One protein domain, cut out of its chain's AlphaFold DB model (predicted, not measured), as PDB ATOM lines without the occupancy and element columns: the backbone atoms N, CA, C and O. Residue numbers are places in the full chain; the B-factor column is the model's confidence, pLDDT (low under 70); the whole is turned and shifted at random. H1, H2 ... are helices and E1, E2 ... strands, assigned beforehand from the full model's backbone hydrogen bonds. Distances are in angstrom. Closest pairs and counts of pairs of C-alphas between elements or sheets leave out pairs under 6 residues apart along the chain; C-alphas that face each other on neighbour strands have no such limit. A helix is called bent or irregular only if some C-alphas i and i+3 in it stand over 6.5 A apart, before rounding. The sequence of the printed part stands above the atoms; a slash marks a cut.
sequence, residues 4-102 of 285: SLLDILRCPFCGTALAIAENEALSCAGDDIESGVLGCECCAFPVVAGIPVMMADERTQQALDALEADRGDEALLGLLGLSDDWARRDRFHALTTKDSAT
ATOM      1  N   SER A   4     191.218 -10.946  24.596       95.00
ATOM      2  CA  SER A   4     191.286 -11.958  23.521       95.00
ATOM      3  C   SER A   4     189.998 -12.103  22.690       95.00
ATOM      4  O   SER A   4     190.022 -12.707  21.618       95.00
ATOM      5  N   LEU A   5     188.852 -11.578  23.148       96.56
ATOM      6  CA  LEU A   5     187.654 -11.511  22.309       96.56
ATOM      7  C   LEU A   5     187.861 -10.588  21.099       96.56
ATOM      8  O   LEU A   5     187.246 -10.818  20.062       96.56
ATOM      9  N   LEU A   6     188.760  -9.603  21.172       96.88
ATOM     10  CA  LEU A   6     189.077  -8.718  20.044       96.88
ATOM     11  C   LEU A   6     189.670  -9.471  18.848       96.88
ATOM     12  O   LEU A   6     189.432  -9.079  17.706       96.88
ATOM     13  N   ASP A   7     190.357 -10.592  19.086       95.75
ATOM     14  CA  ASP A   7     190.920 -11.423  18.017       95.75
ATOM     15  C   ASP A   7     189.818 -11.949  17.087       95.75
ATOM     16  O   ASP A   7     189.982 -12.020  15.860       95.75
ATOM     17  N   ILE A   8     188.658 -12.261  17.673       97.06
ATOM     18  CA  ILE A   8     187.535 -12.887  16.980       97.06
ATOM     19  C   ILE A   8     186.414 -11.911  16.644       97.06
ATOM     20  O   ILE A   8     185.644 -12.179  15.726       97.06
ATOM     21  N   LEU A   9     186.293 -10.786  17.348       98.25
ATOM     22  CA  LEU A   9     185.199  -9.853  17.120       98.25
ATOM     23  C   LEU A   9     185.381  -9.081  15.809       98.25
ATOM     24  O   LEU A   9     186.472  -8.623  15.459       98.25
ATOM     25  N   ARG A  10     184.286  -8.923  15.074       98.12
ATOM     26  CA  ARG A  10     184.202  -8.121  13.851       98.12
ATOM     27  C   ARG A  10     182.985  -7.217  13.934       98.12
ATOM     28  O   ARG A  10     181.967  -7.595  14.507       98.12
ATOM     29  N   CYS A  11     183.075  -6.031  13.340       97.75
ATOM     30  CA  CYS A  11     181.907  -5.171  13.199       97.75
ATOM     31  C   CYS A  11     180.843  -5.890  12.344       97.75
ATOM     32  O   CYS A  11     181.159  -6.287  11.218       97.75
ATOM     33  N   PRO A  12     179.592  -6.030  12.818       96.12
ATOM     34  CA  PRO A  12     178.533  -6.709  12.069       96.12
ATOM     35  C   PRO A  12     178.089  -5.940  10.810       96.12
ATOM     36  O   PRO A  12     177.392  -6.495   9.966       96.12
ATOM     37  N   PHE A  13     178.502  -4.675  10.656       95.19
ATOM     38  CA  PHE A  13     178.121  -3.826   9.523       95.19
ATOM     39  C   PHE A  13     179.206  -3.735   8.444       95.19
ATOM     40  O   PHE A  13     178.923  -3.988   7.275       95.19
ATOM     41  N   CYS A  14     180.449  -3.393   8.805       96.00
ATOM     42  CA  CYS A  14     181.548  -3.262   7.835       96.00
ATOM     43  C   CYS A  14     182.496  -4.469   7.786       96.00
ATOM     44  O   CYS A  14     183.341  -4.543   6.898       96.00
ATOM     45  N   GLY A  15     182.390  -5.406   8.733       96.06
ATOM     46  CA  GLY A  15     183.219  -6.612   8.788       96.06
ATOM     47  C   GLY A  15     184.668  -6.398   9.240       96.06
ATOM     48  O   GLY A  15     185.422  -7.371   9.299       96.06
ATOM     49  N   THR A  16     185.091  -5.170   9.562       97.38
ATOM     50  CA  THR A  16     186.464  -4.902  10.019       97.38
ATOM     51  C   THR A  16     186.675  -5.346  11.466       97.38
ATOM     52  O   THR A  16     185.722  -5.548  12.224       97.38
ATOM     53  N   ALA A  17     187.942  -5.501  11.856       97.50
ATOM     54  CA  ALA A  17     188.311  -5.721  13.250       97.50
ATOM     55  C   ALA A  17     187.893  -4.531  14.128       97.50
ATOM     56  O   ALA A  17     187.783  -3.400  13.642       97.50
ATOM     57  N   LEU A  18     187.647  -4.819  15.405       97.69
ATOM     58  CA  LEU A  18     187.391  -3.814  16.430       97.69
ATOM     59  C   LEU A  18     188.697  -3.456  17.139       97.69
ATOM     60  O   LEU A  18     189.537  -4.325  17.370       97.69
ATOM     61  N   ALA A  19     188.831  -2.196  17.530       96.75
ATOM     62  CA  ALA A  19     189.887  -1.715  18.411       96.75
ATOM     63  C   ALA A  19     189.268  -1.051  19.643       96.75
ATOM     64  O   ALA A  19     188.179  -0.486  19.565       96.75
ATOM     65  N   ILE A  20     189.955  -1.109  20.779       96.25
ATOM     66  CA  ILE A  20     189.538  -0.374  21.977       96.25
ATOM     67  C   ILE A  20     189.863   1.106  21.763       96.25
ATOM     68  O   ILE A  20     190.974   1.441  21.352       96.25
ATOM     69  N   ALA A  21     188.914   1.990  22.055       94.00
ATOM     70  CA  ALA A  21     189.180   3.415  22.152       94.00
ATOM     71  C   ALA A  21     189.833   3.731  23.508       94.00
ATOM     72  O   ALA A  21     189.260   3.452  24.561       94.00
ATOM     73  N   GLU A  22     191.025   4.327  23.484       91.19
ATOM     74  CA  GLU A  22     191.703   4.818  24.689       91.19
ATOM     75  C   GLU A  22     191.088   6.162  25.111       91.19
ATOM     76  O   GLU A  22     191.466   7.223  24.612       91.19
ATOM     77  N   ASN A  23     190.090   6.119  25.997       89.12
ATOM     78  CA  ASN A  23     189.409   7.295  26.542       89.12
ATOM     79  C   ASN A  23     189.079   7.115  28.036       89.12
ATOM     80  O   ASN A  23     189.356   6.070  28.620       89.12
ATOM     81  N   GLU A  24     188.489   8.138  28.660       87.88
ATOM     82  CA  GLU A  24     188.163   8.128  30.096       87.88
ATOM     83  C   GLU A  24     187.124   7.059  30.484       87.88
ATOM     84  O   GLU A  24     187.104   6.622  31.628       87.88
ATOM     85  N   ALA A  25     186.314   6.576  29.534       89.38
ATOM     86  CA  ALA A  25     185.326   5.526  29.782       89.38
ATOM     87  C   ALA A  25     185.941   4.117  29.894       89.38
ATOM     88  O   ALA A  25     185.254   3.169  30.303       89.38
ATOM     89  N   LEU A  26     187.209   3.955  29.491       95.94
ATOM     90  CA  LEU A  26     187.913   2.680  29.528       95.94
ATOM     91  C   LEU A  26     188.275   2.303  30.970       95.94
ATOM     92  O   LEU A  26     189.136   2.913  31.600       95.94
ATOM     93  N   SER A  27     187.657   1.233  31.460       95.81
ATOM     94  CA  SER A  27     187.947   0.619  32.752       95.81
ATOM     95  C   SER A  27     188.332  -0.840  32.549       95.81
ATOM     96  O   SER A  27     187.580  -1.609  31.942       95.81
ATOM     97  N   CYS A  28     189.494  -1.227  33.071       95.31
ATOM     98  CA  CYS A  28     190.036  -2.578  32.950       95.31
ATOM     99  C   CYS A  28     190.445  -3.141  34.316       95.31
ATOM    100  O   CYS A  28     190.968  -2.426  35.171       95.31
ATOM    101  N   ALA A  29     190.288  -4.452  34.479       93.00
ATOM    102  CA  ALA A  29     190.805  -5.252  35.578       93.00
ATOM    103  C   ALA A  29     191.695  -6.369  35.005       93.00
ATOM    104  O   ALA A  29     191.223  -7.442  34.639       93.00
ATOM    105  N   GLY A  30     193.001  -6.109  34.892       92.62
ATOM    106  CA  GLY A  30     193.918  -7.020  34.196       92.62
ATOM    107  C   GLY A  30     193.583  -7.108  32.704       92.62
ATOM    108  O   GLY A  30     193.485  -6.075  32.042       92.62
ATOM    109  N   ASP A  31     193.383  -8.326  32.199       93.69
ATOM    110  CA  ASP A  31     193.006  -8.595  30.803       93.69
ATOM    111  C   ASP A  31     191.493  -8.485  30.543       93.69
ATOM    112  O   ASP A  31     191.030  -8.738  29.428       93.69
ATOM    113  N   ASP A  32     190.704  -8.099  31.547       95.19
ATOM    114  CA  ASP A  32     189.267  -7.888  31.418       95.19
ATOM    115  C   ASP A  32     188.910  -6.407  31.322       95.19
ATOM    116  O   ASP A  32     189.231  -5.607  32.194       95.19
ATOM    117  N   ILE A  33     188.170  -6.048  30.278       96.81
ATOM    118  CA  ILE A  33     187.563  -4.723  30.121       96.81
ATOM    119  C   ILE A  33     186.195  -4.731  30.800       96.81
ATOM    120  O   ILE A  33     185.318  -5.484  30.372       96.81
ATOM    121  N   GLU A  34     185.994  -3.918  31.829       96.88
ATOM    122  CA  GLU A  34     184.715  -3.786  32.538       96.88
ATOM    123  C   GLU A  34     183.781  -2.793  31.841       96.88
ATOM    124  O   GLU A  34     182.599  -3.085  31.626       96.88
ATOM    125  N   SER A  35     184.323  -1.651  31.418       97.50
ATOM    126  CA  SER A  35     183.624  -0.659  30.603       97.50
ATOM    127  C   SER A  35     184.552  -0.055  29.557       97.50
ATOM    128  O   SER A  35     185.766  -0.026  29.741       97.50
ATOM    129  N   GLY A  36     183.996   0.419  28.447       97.19
ATOM    130  CA  GLY A  36     184.774   1.105  27.420       97.19
ATOM    131  C   GLY A  36     184.031   1.211  26.099       97.19
ATOM    132  O   GLY A  36     182.856   0.859  26.002       97.19
ATOM    133  N   VAL A  37     184.726   1.676  25.064       97.81
ATOM    134  CA  VAL A  37     184.172   1.802  23.712       97.81
ATOM    135  C   VAL A  37     185.051   1.028  22.733       97.81
ATOM    136  O   VAL A  37     186.273   1.163  22.736       97.81
ATOM    137  N   LEU A  38     184.425   0.211  21.891       97.81
ATOM    138  CA  LEU A  38     185.049  -0.454  20.753       97.81
ATOM    139  C   LEU A  38     184.764   0.349  19.488       97.81
ATOM    140  O   LEU A  38     183.610   0.645  19.196       97.81
ATOM    141  N   GLY A  39     185.798   0.673  18.721       96.56
ATOM    142  CA  GLY A  39     185.699   1.363  17.441       96.56
ATOM    143  C   GLY A  39     186.015   0.455  16.254       96.56
ATOM    144  O   GLY A  39     186.793  -0.494  16.355       96.56
ATOM    145  N   CYS A  40     185.428   0.782  15.108       95.56
ATOM    146  CA  CYS A  40     185.817   0.288  13.788       95.56
ATOM    147  C   CYS A  40     185.740   1.423  12.757       95.56
ATOM    148  O   CYS A  40     185.447   2.563  13.102       95.56
ATOM    149  N   GLU A  41     185.924   1.101  11.478       93.75
ATOM    150  CA  GLU A  41     185.867   2.075  10.377       93.75
ATOM    151  C   GLU A  41     184.490   2.740  10.178       93.75
ATOM    152  O   GLU A  41     184.396   3.741   9.471       93.75
ATOM    153  N   CYS A  42     183.402   2.194  10.741       94.69
ATOM    154  CA  CYS A  42     182.049   2.722  10.505       94.69
ATOM    155  C   CYS A  42     181.195   2.971  11.757       94.69
ATOM    156  O   CYS A  42     180.198   3.683  11.660       94.69
ATOM    157  N   CYS A  43     181.525   2.364  12.898       94.00
ATOM    158  CA  CYS A  43     180.684   2.363  14.098       94.00
ATOM    159  C   CYS A  43     181.523   2.334  15.380       94.00
ATOM    160  O   CYS A  43     182.668   1.873  15.377       94.00
ATOM    161  N   ALA A  44     180.891   2.751  16.476       96.12
ATOM    162  CA  ALA A  44     181.350   2.538  17.840       96.12
ATOM    163  C   ALA A  44     180.352   1.637  18.585       96.12
ATOM    164  O   ALA A  44     179.157   1.671  18.296       96.12
ATOM    165  N   PHE A  45     180.842   0.838  19.530       98.12
ATOM    166  CA  PHE A  45     180.046  -0.089  20.334       98.12
ATOM    167  C   PHE A  45     180.473  -0.010  21.801       98.12
ATOM    168  O   PHE A  45     181.672  -0.045  22.079       98.12
ATOM    169  N   PRO A  46     179.541   0.077  22.759       98.38
ATOM    170  CA  PRO A  46     179.888   0.141  24.166       98.38
ATOM    171  C   PRO A  46     180.229  -1.257  24.696       98.38
ATOM    172  O   PRO A  46     179.630  -2.262  24.307       98.38
ATOM    173  N   VAL A  47     181.171  -1.315  25.630       98.56
ATOM    174  CA  VAL A  47     181.369  -2.437  26.550       98.56
ATOM    175  C   VAL A  47     180.807  -2.000  27.893       98.56
ATOM    176  O   VAL A  47     181.236  -0.984  28.434       98.56
ATOM    177  N   VAL A  48     179.849  -2.754  28.428       98.44
ATOM    178  CA  VAL A  48     179.216  -2.468  29.726       98.44
ATOM    179  C   VAL A  48     179.150  -3.751  30.542       98.44
ATOM    180  O   VAL A  48     178.705  -4.779  30.032       98.44
ATOM    181  N   ALA A  49     179.608  -3.711  31.798       96.94
ATOM    182  CA  ALA A  49     179.735  -4.890  32.668       96.94
ATOM    183  C   ALA A  49     180.494  -6.051  31.990       96.94
ATOM    184  O   ALA A  49     180.132  -7.227  32.091       96.94
ATOM    185  N   GLY A  50     181.514  -5.694  31.209       97.62
ATOM    186  CA  GLY A  50     182.317  -6.620  30.432       97.62
ATOM    187  C   GLY A  50     181.600  -7.311  29.275       97.62
ATOM    188  O   GLY A  50     182.081  -8.356  28.828       97.62
ATOM    189  N   ILE A  51     180.491  -6.755  28.784       98.75
ATOM    190  CA  ILE A  51     179.727  -7.264  27.641       98.75
ATOM    191  C   ILE A  51     179.786  -6.225  26.506       98.75
ATOM    192  O   ILE A  51     179.238  -5.134  26.676       98.75
ATOM    193  N   PRO A  52     180.425  -6.519  25.357       98.62
ATOM    194  CA  PRO A  52     180.304  -5.695  24.159       98.62
ATOM    195  C   PRO A  52     178.876  -5.762  23.608       98.62
ATOM    196  O   PRO A  52     178.320  -6.852  23.434       98.62
ATOM    197  N   VAL A  53     178.296  -4.600  23.311       98.75
ATOM    198  CA  VAL A  53     176.965  -4.467  22.706       98.75
ATOM    199  C   VAL A  53     177.102  -4.174  21.221       98.75
ATOM    200  O   VAL A  53     177.249  -3.036  20.802       98.75
ATOM    201  N   MET A  54     177.065  -5.235  20.421       98.25
ATOM    202  CA  MET A  54     177.304  -5.251  18.977       98.25
ATOM    203  C   MET A  54     176.008  -5.037  18.182       98.25
ATOM    204  O   MET A  54     175.715  -5.768  17.235       98.25
ATOM    205  N   MET A  55     175.205  -4.055  18.589       96.81
ATOM    206  CA  MET A  55     173.955  -3.658  17.932       96.81
ATOM    207  C   MET A  55     174.006  -2.162  17.606       96.81
ATOM    208  O   MET A  55     174.785  -1.426  18.196       96.81
ATOM    209  N   ALA A  56     173.214  -1.703  16.638       92.94
ATOM    210  CA  ALA A  56     173.121  -0.282  16.280       92.94
ATOM    211  C   ALA A  56     171.685   0.210  16.463       92.94
ATOM    212  O   ALA A  56     171.007   0.586  15.506       92.94
ATOM    213  N   ASP A  57     171.206   0.133  17.701       95.19
ATOM    214  CA  ASP A  57     169.889   0.609  18.108       95.19
ATOM    215  C   ASP A  57     169.991   1.818  19.052       95.19
ATOM    216  O   ASP A  57     171.074   2.234  19.474       95.19
ATOM    217  N   GLU A  58     168.839   2.402  19.381       96.38
ATOM    218  CA  GLU A  58     168.761   3.584  20.242       96.38
ATOM    219  C   GLU A  58     169.344   3.323  21.641       96.38
ATOM    220  O   GLU A  58     170.025   4.182  22.196       96.38
ATOM    221  N   ARG A  59     169.141   2.122  22.196       96.31
ATOM    222  CA  ARG A  59     169.678   1.752  23.516       96.31
ATOM    223  C   ARG A  59     171.199   1.686  23.510       96.31
ATOM    224  O   ARG A  59     171.831   2.120  24.470       96.31
ATOM    225  N   THR A  60     171.785   1.166  22.436       97.12
ATOM    226  CA  THR A  60     173.238   1.117  22.274       97.12
ATOM    227  C   THR A  60     173.819   2.524  22.161       97.12
ATOM    228  O   THR A  60     174.825   2.815  22.806       97.12
ATOM    229  N   GLN A  61     173.155   3.423  21.424       97.44
ATOM    230  CA  GLN A  61     173.562   4.827  21.347       97.44
ATOM    231  C   GLN A  61     173.482   5.524  22.713       97.44
ATOM    232  O   GLN A  61     174.440   6.163  23.130       97.44
ATOM    233  N   GLN A  62     172.387   5.343  23.454       97.94
ATOM    234  CA  GLN A  62     172.240   5.906  24.801       97.94
ATOM    235  C   GLN A  62     173.324   5.396  25.764       97.94
ATOM    236  O   GLN A  62     173.822   6.155  26.593       97.94
ATOM    237  N   ALA A  63     173.714   4.121  25.652       98.19
ATOM    238  CA  ALA A  63     174.803   3.559  26.444       98.19
ATOM    239  C   ALA A  63     176.170   4.168  26.079       98.19
ATOM    240  O   ALA A  63     176.967   4.420  26.980       98.19
ATOM    241  N   LEU A  64     176.435   4.447  24.795       97.50
ATOM    242  CA  LEU A  64     177.634   5.179  24.366       97.50
ATOM    243  C   LEU A  64     177.656   6.598  24.941       97.50
ATOM    244  O   LEU A  64     178.629   6.963  25.595       97.50
ATOM    245  N   ASP A  65     176.566   7.353  24.783       97.00
ATOM    246  CA  ASP A  65     176.452   8.729  25.284       97.00
ATOM    247  C   ASP A  65     176.635   8.799  26.814       97.00
ATOM    248  O   ASP A  65     177.199   9.752  27.356       97.00
ATOM    249  N   ALA A  66     176.149   7.783  27.536       97.31
ATOM    250  CA  ALA A  66     176.341   7.661  28.976       97.31
ATOM    251  C   ALA A  66     177.804   7.353  29.338       97.31
ATOM    252  O   ALA A  66     178.335   7.976  30.255       97.31
ATOM    253  N   LEU A  67     178.474   6.450  28.614       96.81
ATOM    254  CA  LEU A  67     179.893   6.148  28.831       96.81
ATOM    255  C   LEU A  67     180.799   7.349  28.529       96.81
ATOM    256  O   LEU A  67     181.675   7.656  29.331       96.81
ATOM    257  N   GLU A  68     180.569   8.061  27.425       93.56
ATOM    258  CA  GLU A  68     181.342   9.257  27.048       93.56
ATOM    259  C   GLU A  68     181.244  10.384  28.079       93.56
ATOM    260  O   GLU A  68     182.140  11.219  28.185       93.56
ATOM    261  N   ALA A  69     180.160  10.404  28.848       94.62
ATOM    262  CA  ALA A  69     179.928  11.392  29.884       94.62
ATOM    263  C   ALA A  69     180.209  10.872  31.306       94.62
ATOM    264  O   ALA A  69     179.717  11.470  32.265       94.62
ATOM    265  N   ASP A  70     180.967   9.777  31.432       92.88
ATOM    266  CA  ASP A  70     181.368   9.139  32.696       92.88
ATOM    267  C   ASP A  70     180.180   8.696  33.578       92.88
ATOM    268  O   ASP A  70     180.193   8.753  34.807       92.88
ATOM    269  N   ARG A  71     179.093   8.245  32.938       95.00
ATOM    270  CA  ARG A  71     177.871   7.739  33.589       95.00
ATOM    271  C   ARG A  71     177.676   6.250  33.315       95.00
ATOM    272  O   ARG A  71     176.618   5.813  32.864       95.00
ATOM    273  N   GLY A  72     178.698   5.446  33.611       94.81
ATOM    274  CA  GLY A  72     178.683   3.996  33.364       94.81
ATOM    275  C   GLY A  72     177.529   3.245  34.045       94.81
ATOM    276  O   GLY A  72     177.000   2.287  33.481       94.81
ATOM    277  N   ASP A  73     177.079   3.708  35.214       95.12
ATOM    278  CA  ASP A  73     175.912   3.134  35.895       95.12
ATOM    279  C   ASP A  73     174.606   3.374  35.117       95.12
ATOM    280  O   ASP A  73     173.790   2.465  34.967       95.12
ATOM    281  N   GLU A  74     174.439   4.556  34.513       96.69
ATOM    282  CA  GLU A  74     173.291   4.840  33.643       96.69
ATOM    283  C   GLU A  74     173.305   3.958  32.391       96.69
ATOM    284  O   GLU A  74     172.254   3.444  31.999       96.69
ATOM    285  N   ALA A  75     174.485   3.717  31.804       97.88
ATOM    286  CA  ALA A  75     174.637   2.797  30.676       97.88
ATOM    287  C   ALA A  75     174.189   1.373  31.053       97.88
ATOM    288  O   ALA A  75     173.428   0.738  30.317       97.88
ATOM    289  N   LEU A  76     174.605   0.884  32.227       97.88
ATOM    290  CA  LEU A  76     174.201  -0.423  32.748       97.88
ATOM    291  C   LEU A  76     172.688  -0.500  32.983       97.88
ATOM    292  O   LEU A  76     172.033  -1.414  32.480       97.88
ATOM    293  N   LEU A  77     172.119   0.452  33.722       97.62
ATOM    294  CA  LEU A  77     170.690   0.468  34.037       97.62
ATOM    295  C   LEU A  77     169.826   0.589  32.773       97.62
ATOM    296  O   LEU A  77     168.779  -0.058  32.689       97.62
ATOM    297  N   GLY A  78     170.269   1.358  31.776       97.44
ATOM    298  CA  GLY A  78     169.594   1.485  30.484       97.44
ATOM    299  C   GLY A  78     169.550   0.180  29.701       97.44
ATOM    300  O   GLY A  78     168.475  -0.251  29.275       97.44
ATOM    301  N   LEU A  79     170.685  -0.512  29.585       98.12
ATOM    302  CA  LEU A  79     170.759  -1.808  28.902       98.12
ATOM    303  C   LEU A  79     169.989  -2.915  29.641       98.12
ATOM    304  O   LEU A  79     169.452  -3.827  29.008       98.12
ATOM    305  N   LEU A  80     169.862  -2.811  30.967       97.31
ATOM    306  CA  LEU A  80     169.006  -3.679  31.782       97.31
ATOM    307  C   LEU A  80     167.509  -3.338  31.683       97.31
ATOM    308  O   LEU A  80     166.684  -4.065  32.237       97.31
ATOM    309  N   GLY A  81     167.132  -2.260  30.987       95.38
ATOM    310  CA  GLY A  81     165.740  -1.816  30.881       95.38
ATOM    311  C   GLY A  81     165.175  -1.273  32.196       95.38
ATOM    312  O   GLY A  81     163.970  -1.350  32.430       95.38
ATOM    313  N   LEU A  82     166.043  -0.750  33.062       95.94
ATOM    314  CA  LEU A  82     165.696  -0.197  34.369       95.94
ATOM    315  C   LEU A  82     165.677   1.336  34.370       95.94
ATOM    316  O   LEU A  82     165.531   1.928  35.436       95.94
ATOM    317  N   SER A  83     165.828   2.006  33.220       90.31
ATOM    318  CA  SER A  83     165.904   3.472  33.192       90.31
ATOM    319  C   SER A  83     164.672   4.165  33.786       90.31
ATOM    320  O   SER A  83     164.786   5.084  34.590       90.31
ATOM    321  N   ASP A  84     163.502   3.647  33.423       90.56
ATOM    322  CA  ASP A  84     162.169   4.144  33.775       90.56
ATOM    323  C   ASP A  84     161.767   4.074  35.260       90.56
ATOM    324  O   ASP A  84     160.773   4.670  35.670       90.56
ATOM    325  N   ASP A  85     162.452   3.239  36.051       93.00
ATOM    326  CA  ASP A  85     161.880   2.667  37.277       93.00
ATOM    327  C   ASP A  85     162.835   2.774  38.470       93.00
ATOM    328  O   ASP A  85     163.616   1.869  38.771       93.00
ATOM    329  N   TRP A  86     162.744   3.897  39.188       92.50
ATOM    330  CA  TRP A  86     163.550   4.165  40.383       92.50
ATOM    331  C   TRP A  86     163.429   3.081  41.461       92.50
ATOM    332  O   TRP A  86     164.430   2.724  42.074       92.50
ATOM    333  N   ALA A  87     162.241   2.502  41.662       93.88
ATOM    334  CA  ALA A  87     162.054   1.467  42.676       93.88
ATOM    335  C   ALA A  87     162.785   0.169  42.297       93.88
ATOM    336  O   ALA A  87     163.415  -0.469  43.149       93.88
ATOM    337  N   ARG A  88     162.739  -0.226  41.017       94.38
ATOM    338  CA  ARG A  88     163.508  -1.378  40.522       94.38
ATOM    339  C   ARG A  88     165.008  -1.098  40.498       94.38
ATOM    340  O   ARG A  88     165.759  -2.019  40.807       94.38
ATOM    341  N   ARG A  89     165.446   0.132  40.208       95.25
ATOM    342  CA  ARG A  89     166.861   0.544  40.301       95.25
ATOM    343  C   ARG A  89     167.397   0.393  41.722       95.25
ATOM    344  O   ARG A  89     168.372  -0.323  41.929       95.25
ATOM    345  N   ASP A  90     166.715   0.965  42.713       94.50
ATOM    346  CA  ASP A  90     167.121   0.862  44.121       94.50
ATOM    347  C   ASP A  90     167.207  -0.600  44.570       94.50
ATOM    348  O   ASP A  90     168.168  -1.021  45.222       94.50
ATOM    349  N   ARG A  91     166.225  -1.418  44.165       94.81
ATOM    350  CA  ARG A  91     166.231  -2.858  44.438       94.81
ATOM    351  C   ARG A  91     167.365  -3.582  43.711       94.81
ATOM    352  O   ARG A  91     167.953  -4.484  44.304       94.81
ATOM    353  N   PHE A  92     167.686  -3.203  42.474       95.81
ATOM    354  CA  PHE A  92     168.813  -3.752  41.720       95.81
ATOM    355  C   PHE A  92     170.127  -3.490  42.455       95.81
ATOM    356  O   PHE A  92     170.817  -4.449  42.788       95.81
ATOM    357  N   HIS A  93     170.426  -2.236  42.811       94.50
ATOM    358  CA  HIS A  93     171.641  -1.893  43.559       94.50
ATOM    359  C   HIS A  93     171.704  -2.604  44.915       94.50
ATOM    360  O   HIS A  93     172.745  -3.138  45.304       94.50
ATOM    361  N   ALA A  94     170.580  -2.678  45.634       93.38
ATOM    362  CA  ALA A  94     170.516  -3.375  46.913       93.38
ATOM    363  C   ALA A  94     170.741  -4.893  46.790       93.38
ATOM    364  O   ALA A  94     171.171  -5.515  47.761       93.38
ATOM    365  N   LEU A  95     170.422  -5.506  45.645       92.75
ATOM    366  CA  LEU A  95     170.709  -6.916  45.378       92.75
ATOM    367  C   LEU A  95     172.157  -7.105  44.920       92.75
ATOM    368  O   LEU A  95     172.838  -7.989  45.422       92.75
ATOM    369  N   THR A  96     172.656  -6.283  44.001       87.44
ATOM    370  CA  THR A  96     173.988  -6.482  43.407       87.44
ATOM    371  C   THR A  96     175.141  -6.169  44.352       87.44
ATOM    372  O   THR A  96     176.210  -6.758  44.201       87.44
ATOM    373  N   THR A  97     174.910  -5.330  45.363       87.94
ATOM    374  CA  THR A  97     175.861  -5.064  46.459       87.94
ATOM    375  C   THR A  97     175.895  -6.157  47.530       87.94
ATOM    376  O   THR A  97     176.790  -6.155  48.373       87.94
ATOM    377  N   LYS A  98     174.939  -7.094  47.526       82.56
ATOM    378  CA  LYS A  98     174.904  -8.223  48.460       82.56
ATOM    379  C   LYS A  98     175.521  -9.457  47.818       82.56
ATOM    380  O   LYS A  98     175.029  -9.945  46.802       82.56
ATOM    381  N   ASP A  99     176.493 -10.053  48.500       76.44
ATOM    382  CA  ASP A  99     177.084 -11.335  48.087       76.44
ATOM    383  C   ASP A  99     176.077 -12.499  48.104       76.44
ATOM    384  O   ASP A  99     176.312 -13.540  47.500       76.44
ATOM    385  N   SER A 100     174.934 -12.336  48.777       85.88
ATOM    386  CA  SER A 100     173.898 -13.364  48.901       85.88
ATOM    387  C   SER A 100     172.809 -13.324  47.826       85.88
ATOM    388  O   SER A 100     171.901 -14.156  47.881       85.88
ATOM    389  N   ALA A 101     172.845 -12.377  46.882       91.81
ATOM    390  CA  ALA A 101     171.824 -12.306  45.840       91.81
ATOM    391  C   ALA A 101     171.850 -13.556  44.958       91.81
ATOM    392  O   ALA A 101     172.894 -13.942  44.433       91.81
ATOM    393  N   THR A 102     170.689 -14.178  44.775       94.69
ATOM    394  CA  THR A 102     170.558 -15.379  43.953       94.69
ATOM    395  C   THR A 102     170.173 -15.035  42.516       94.69
ATOM    396  O   THR A 102     169.629 -13.965  42.233       94.69
TER     397      THR A 102
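What this domain is: This is residues 4 to 102 of the 285 residues of an uncharacterized protein of Gemmatimonadetes bacterium (UniProt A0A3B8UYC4). A small, sharply bent sheet of three strands, E1, E2 and E3, has the helical hairpin H2 and H3 packed across one face, while H4 sits off to one end beyond H3. The short H1 and a long loop, residues 9 to 26, lie toward the other end, and residues 94 to 100 stick out. The printed part has 99 residues, in the order H1, E1, E2, E3, H2, H3, H4; the sheet's order is E1, E2, E3, antiparallel throughout. The class is mixed, helices and strands, in two layers, H2 and H3 on one face of the sheet. The whole is compact, with a radius of gyration of the C-alphas of 14.4 A and spans of 41 by 30 by 24 A.

How they stand to each other: H1, residues 5 to 8, is not on the sheet. E1, residues 27 to 29, E2, residues 32 to 39, and E3, residues 44 to 48, form a meander, each strand the antiparallel neighbour of the one before. E2 bends by 91 degrees at residue 35; it pairs with E1 over residues 32 to 35 and with E3 over 36 to 39. In the hairpin E1 and E2, N 27 and O 35 are 2.8 A apart; in the hairpin E2 and E3, N 38 and O 45 are 2.8 A apart. Residues 19 to 20 pair with 38 to 39 of E2, antiparallel. H2, residues 58 to 68, is on the sheet at a height of 7.4 A, over E3 and across the strands; its closest C-alphas to E3 are those of Pro 46 and Leu 64, 5.5 A. H3, residues 72 to 79, is on the same face at a height of 8.6 A, also over E3. H2 and H3 touch, opposite ways at a shallow tilt of 4 degrees, closest at the C-alphas of Ala 63 and Ala 75, 4.3 A. H4, residues 86 to 96, is close to H3 but not clearly touching; their closest C-alphas, of Leu 77 and Arg 89, are 7.3 A apart. H4 is apart from H2. Every O i to N i+4 pair is within hydrogen-bond range in H2, H3 and H4; H1 is too short for one.

Where its parts are: H1 begins at C-alpha 5, (187.654, -11.511, 22.309), and is 5.5 A long. E1 measures 7.1 A, E2 17.1 A and E3 13.1 A. H2 measures 15.4 A, H3 10.8 A and H4 15.2 A, ending at C-alpha 96, (173.988, -6.482, 43.407).

The domain as a whole: The C-alphas of Glu 41 and Ser 100, the two farthest apart, are 43.2 A apart. The printed part has no cut. The link from H1 to E1, 18 residues, is long. The mean pLDDT of the printed part is 95.1, and no printed residue is under 70.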